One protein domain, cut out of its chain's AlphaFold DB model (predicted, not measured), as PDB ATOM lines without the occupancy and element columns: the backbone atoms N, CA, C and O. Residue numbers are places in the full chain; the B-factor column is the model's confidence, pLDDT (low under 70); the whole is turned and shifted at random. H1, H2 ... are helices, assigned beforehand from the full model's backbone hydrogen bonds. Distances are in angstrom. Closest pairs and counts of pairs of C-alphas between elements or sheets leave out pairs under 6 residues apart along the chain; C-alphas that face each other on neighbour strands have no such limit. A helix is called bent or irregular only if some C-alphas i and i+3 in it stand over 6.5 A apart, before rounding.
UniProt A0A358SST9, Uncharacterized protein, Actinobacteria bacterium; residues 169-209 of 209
ATOM      1  N   ARG A 169      19.792  15.930  31.941       93.56
ATOM      2  CA  ARG A 169      18.874  16.656  32.828       93.56
ATOM      3  C   ARG A 169      17.445  16.360  32.406       93.56
ATOM      4  O   ARG A 169      17.135  16.431  31.218       93.56
ATOM      5  N   LEU A 170      16.583  16.088  33.379       94.75
ATOM      6  CA  LEU A 170      15.136  16.087  33.185       94.75
ATOM      7  C   LEU A 170      14.500  17.132  34.094       94.75
ATOM      8  O   LEU A 170      14.894  17.222  35.258       94.75
ATOM      9  N   PRO A 171      13.497  17.886  33.609       95.06
ATOM     10  CA  PRO A 171      12.707  18.763  34.461       95.06
ATOM     11  C   PRO A 171      12.139  18.002  35.661       95.06
ATOM     12  O   PRO A 171      11.758  16.844  35.531       95.06
ATOM     13  N   LEU A 172      12.030  18.665  36.813       93.94
ATOM     14  CA  LEU A 172      11.539  18.056  38.059       93.94
ATOM     15  C   LEU A 172      10.053  17.675  38.035       93.94
ATOM     16  O   LEU A 172       9.600  16.982  38.938       93.94
ATOM     17  N   ALA A 173       9.303  18.137  37.031       93.00
ATOM     18  CA  ALA A 173       7.890  17.828  36.830       93.00
ATOM     19  C   ALA A 173       7.053  17.979  38.121       93.00
ATOM     20  O   ALA A 173       7.033  19.051  38.730       93.00
ATOM     21  N   ASP A 174       6.366  16.922  38.542       93.44
ATOM     22  CA  ASP A 174       5.517  16.861  39.733       93.44
ATOM     23  C   ASP A 174       6.288  17.004  41.056       93.44
ATOM     24  O   ASP A 174       5.690  17.363  42.069       93.44
ATOM     25  N   ALA A 175       7.609  16.819  41.056       93.12
ATOM     26  CA  ALA A 175       8.475  17.053  42.208       93.12
ATOM     27  C   ALA A 175       8.967  18.509  42.326       93.12
ATOM     28  O   ALA A 175       9.614  18.854  43.314       93.12
ATOM     29  N   ALA A 176       8.663  19.395  41.365       94.88
ATOM     30  CA  ALA A 176       9.196  20.764  41.339       94.88
ATOM     31  C   ALA A 176       8.888  21.573  42.615       94.88
ATOM     32  O   ALA A 176       9.707  22.384  43.052       94.88
ATOM     33  N   TRP A 177       7.740  21.326  43.255       95.81
ATOM     34  CA  TRP A 177       7.340  22.029  44.478       95.81
ATOM     35  C   TRP A 177       8.301  21.790  45.657       95.81
ATOM     36  O   TRP A 177       8.498  22.703  46.464       95.81
ATOM     37  N   LEU A 178       8.957  20.620  45.719       95.88
ATOM     38  CA  LEU A 178       9.956  20.283  46.746       95.88
ATOM     39  C   LEU A 178      11.180  21.208  46.686       95.88
ATOM     40  O   LEU A 178      11.831  21.452  47.701       95.88
ATOM     41  N   PHE A 179      11.466  21.759  45.506       95.56
ATOM     42  CA  PHE A 179      12.645  22.579  45.228       95.56
ATOM     43  C   PHE A 179      12.296  24.061  45.029       95.56
ATOM     44  O   PHE A 179      13.124  24.839  44.571       95.56
ATOM     45  N   SER A 180      11.086  24.483  45.415       94.25
ATOM     46  CA  SER A 180      10.566  25.852  45.225       94.25
ATOM     47  C   SER A 180      11.415  26.973  45.844       94.25
ATOM     48  O   SER A 180      11.317  28.125  45.429       94.25
ATOM     49  N   HIS A 181      12.261  26.649  46.822       95.94
ATOM     50  CA  HIS A 181      13.165  27.586  47.494       95.94
ATOM     51  C   HIS A 181      14.588  27.595  46.899       95.94
ATOM     52  O   HIS A 181      15.440  28.359  47.357       95.94
ATOM     53  N   TRP A 182      14.870  26.753  45.899       95.62
ATOM     54  CA  TRP A 182      16.189  26.629  45.278       95.62
ATOM     55  C   TRP A 182      16.291  27.574  44.081       95.62
ATOM     56  O   TRP A 182      15.386  27.657  43.258       95.62
ATOM     57  N   ARG A 183      17.420  28.286  43.969       95.06
ATOM     58  CA  ARG A 183      17.709  29.156  42.811       95.06
ATOM     59  C   ARG A 183      18.293  28.394  41.623       95.06
ATOM     60  O   ARG A 183      18.180  28.861  40.497       95.06
ATOM     61  N   ASP A 184      18.923  27.253  41.890       96.56
ATOM     62  CA  ASP A 184      19.505  26.366  40.887       96.56
ATOM     63  C   ASP A 184      19.066  24.924  41.167       96.56
ATOM     64  O   ASP A 184      19.397  24.342  42.202       96.56
ATOM     65  N   THR A 185      18.300  24.357  40.239       96.12
ATOM     66  CA  THR A 185      17.760  22.993  40.294       96.12
ATOM     67  C   THR A 185      18.615  21.985  39.531       96.12
ATOM     68  O   THR A 185      18.247  20.814  39.455       96.12
ATOM     69  N   THR A 186      19.773  22.384  38.992       95.12
ATOM     70  CA  THR A 186      20.586  21.555  38.085       95.12
ATOM     71  C   THR A 186      20.904  20.173  38.657       95.12
ATOM     72  O   THR A 186      20.748  19.172  37.961       95.12
ATOM     73  N   ASN A 187      21.307  20.078  39.928       93.69
ATOM     74  CA  ASN A 187      21.604  18.781  40.548       93.69
ATOM     75  C   ASN A 187      20.352  17.921  40.753       93.69
ATOM     76  O   ASN A 187      20.411  16.708  40.568       93.69
ATOM     77  N   ALA A 188      19.220  18.538  41.100       94.31
ATOM     78  CA  ALA A 188      17.957  17.826  41.250       94.31
ATOM     79  C   ALA A 188      17.475  17.278  39.894       94.31
ATOM     80  O   ALA A 188      17.039  16.137  39.806       94.31
ATOM     81  N   GLU A 189      17.636  18.043  38.816       95.75
ATOM     82  CA  GLU A 189      17.283  17.621  37.456       95.75
ATOM     83  C   GLU A 189      18.226  16.547  36.897       95.75
ATOM     84  O   GLU A 189      17.786  15.651  36.175       95.75
ATOM     85  N   ARG A 190      19.518  16.604  37.245       93.94
ATOM     86  CA  ARG A 190      20.486  15.531  36.963       93.94
ATOM     87  C   ARG A 190      20.124  14.246  37.703       93.94
ATOM     88  O   ARG A 190      20.187  13.170  37.117       93.94
ATOM     89  N   MET A 191      19.716  14.348  38.968       92.06
ATOM     90  CA  MET A 191      19.229  13.195  39.726       92.06
ATOM     91  C   MET A 191      17.943  12.638  39.113       92.06
ATOM     92  O   MET A 191      17.824  11.430  38.952       92.06
ATOM     93  N   ASN A 192      17.010  13.503  38.704       93.44
ATOM     94  CA  ASN A 192      15.778  13.069  38.052       93.44
ATOM     95  C   ASN A 192      16.054  12.336  36.728       93.44
ATOM     96  O   ASN A 192      15.453  11.301  36.448       93.44
ATOM     97  N   TYR A 193      17.024  12.819  35.946       91.69
ATOM     98  CA  TYR A 193      17.520  12.103  34.771       91.69
ATOM     99  C   TYR A 193      18.053  10.709  35.127       91.69
ATOM    100  O   TYR A 193      17.617   9.723  34.537       91.69
ATOM    101  N   TRP A 194      18.930  10.605  36.131       89.25
ATOM    102  CA  TRP A 194      19.451   9.314  36.592       89.25
ATOM    103  C   TRP A 194      18.354   8.364  37.081       89.25
ATOM    104  O   TRP A 194      18.401   7.176  36.769       89.25
ATOM    105  N   LEU A 195      17.344   8.863  37.795       89.56
ATOM    106  CA  LEU A 195      16.204   8.051  38.226       89.56
ATOM    107  C   LEU A 195      15.402   7.510  37.036       89.56
ATOM    108  O   LEU A 195      15.010   6.344  37.067       89.56
ATOM    109  N   SER A 196      15.206   8.304  35.977       89.00
ATOM    110  CA  SER A 196      14.576   7.832  34.734       89.00
ATOM    111  C   SER A 196      15.388   6.705  34.102       89.00
ATOM    112  O   SER A 196      14.844   5.643  33.818       89.00
ATOM    113  N   VAL A 197      16.706   6.889  33.977       87.00
ATOM    114  CA  VAL A 197      17.621   5.885  33.411       87.00
ATOM    115  C   VAL A 197      17.570   4.581  34.209       87.00
ATOM    116  O   VAL A 197      17.451   3.502  33.626       87.00
ATOM    117  N   LEU A 198      17.634   4.656  35.542       86.25
ATOM    118  CA  LEU A 198      17.525   3.481  36.408       86.25
ATOM    119  C   LEU A 198      16.156   2.804  36.272       86.25
ATOM    120  O   LEU A 198      16.094   1.579  36.187       86.25
ATOM    121  N   SER A 199      15.074   3.581  36.204       86.19
ATOM    122  CA  SER A 199      13.711   3.055  36.064       86.19
ATOM    123  C   SER A 199      13.498   2.352  34.725       86.19
ATOM    124  O   SER A 199      12.894   1.285  34.677       86.19
ATOM    125  N   GLU A 200      14.037   2.905  33.640       85.81
ATOM    126  CA  GLU A 200      14.001   2.282  32.317       85.81
ATOM    127  C   GLU A 200      14.786   0.966  32.304       85.81
ATOM    128  O   GLU A 200      14.279  -0.055  31.847       85.81
ATOM    129  N   ASN A 201      15.998   0.951  32.864       83.19
ATOM    130  CA  ASN A 201      16.812  -0.265  32.924       83.19
ATOM    131  C   ASN A 201      16.239  -1.313  33.887       83.19
ATOM    132  O   ASN A 201      16.434  -2.504  33.660       83.19
ATOM    133  N   ALA A 202      15.476  -0.919  34.910       82.31
ATOM    134  CA  ALA A 202      14.763  -1.864  35.767       82.31
ATOM    135  C   ALA A 202      13.748  -2.716  34.981       82.31
ATOM    136  O   ALA A 202      13.502  -3.858  35.358       82.31
ATOM    137  N   LEU A 203      13.223  -2.223  33.850       79.38
ATOM    138  CA  LEU A 203      12.358  -3.008  32.956       79.38
ATOM    139  C   LEU A 203      13.090  -4.189  32.296       79.38
ATOM    140  O   LEU A 203      12.445  -5.131  31.841       79.38
ATOM    141  N   LEU A 204      14.426  -4.144  32.226       78.25
ATOM    142  CA  LEU A 204      15.256  -5.226  31.690       78.25
ATOM    143  C   LEU A 204      15.416  -6.392  32.671       78.25
ATOM    144  O   LEU A 204      15.899  -7.453  32.277       78.25
ATOM    145  N   LEU A 205      15.032  -6.201  33.935       70.81
ATOM    146  CA  LEU A 205      14.993  -7.245  34.945       70.81
ATOM    147  C   LEU A 205      13.600  -7.893  34.874       70.81
ATOM    148  O   LEU A 205      12.656  -7.344  35.446       70.81
ATOM    149  N   PRO A 206      13.403  -9.030  34.171       58.31
ATOM    150  CA  PRO A 206      12.165  -9.780  34.344       58.31
ATOM    151  C   PRO A 206      12.026 -10.098  35.834       58.31
ATOM    152  O   PRO A 206      13.011 -10.483  36.462       58.31
ATOM    153  N   GLY A 207      10.828  -9.849  36.375       47.09
ATOM    154  CA  GLY A 207      10.522  -9.788  37.804       47.09
ATOM    155  C   GLY A 207      11.440 -10.632  38.679       47.09
ATOM    156  O   GLY A 207      11.412 -11.858  38.613       47.09
ATOM    157  N   ALA A 208      12.233  -9.954  39.510       35.28
ATOM    158  CA  ALA A 208      12.820 -10.554  40.694       35.28
ATOM    159  C   ALA A 208      11.668 -11.008  41.606       35.28
ATOM    160  O   ALA A 208      11.164 -10.230  42.416       35.28
ATOM    161  N   ALA A 209      11.204 -12.236  41.400       30.83
ATOM    162  CA  ALA A 209      10.268 -12.953  42.252       30.83
ATOM    163  C   ALA A 209      10.616 -14.441  42.205       30.83
ATOM    164  O   ALA A 209      10.649 -15.003  41.087       30.83
TER     165      ALA A 209
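AT A GLANCE: This is residues 169 to 209 of the 209 residues of an uncharacterized protein of Actinobacteria bacterium (UniProt A0A358SST9). One long helix, H2, makes the long axis, and a short irregular helix, H1, sits beside its beginning; a loop, residues 180 to 185, joins the two. The opening stretch, residues 169 to 172, crosses beside the first turns of H2, while residues 197 to 209, the last part of H2 and a tail after it, stick out from the other end. The printed part has 41 residues with two named helices, H1 then H2 along the chain, and no named strand; the class is all helix. The whole is only just loose, close to extended, with a radius of gyration of the C-alphas of 13.1 A and spans of 41 by 16 by 11 A.

HOW THE PARTS SIT: H2, residues 186 to 202, is the longest helix, and in it every O i to N i+4 pair is within hydrogen-bond range. H1, residues 173 to 179, is near H2, with 7 pairs of C-alphas within 10 A; the closest C-alphas of the two are 8.2 A apart. H1 is irregular: C-alphas 174 and 177 are 7.2 A apart. In H1, 0 of 3 O i to N i+4 pairs are within hydrogen-bond range, beside 3 of 4 O i to N i+3 pairs.

IN THESE COORDINATES: H2 runs 24.2 A from C-alpha 186 at (20.586, 21.555, 38.085) to C-alpha 202 at (14.763, -1.864, 35.767). H1 measures 10.8 A from first to last C-alpha and begins with C-alpha 173 at (7.890, 17.828, 36.830).

THE WHOLE: The C-alphas of Arg 183 and Ala 209, the two farthest apart, are 42.8 A from each other. The printed part has no cut and ends at the chain's last residue, Ala 209. The link from H1 to H2, 6 residues, is short. Residues 197 to 209, of which 197 to 202 belong to H2, stand free. The mean pLDDT of the printed part is 86.4, and residues 206 to 209 are under 70.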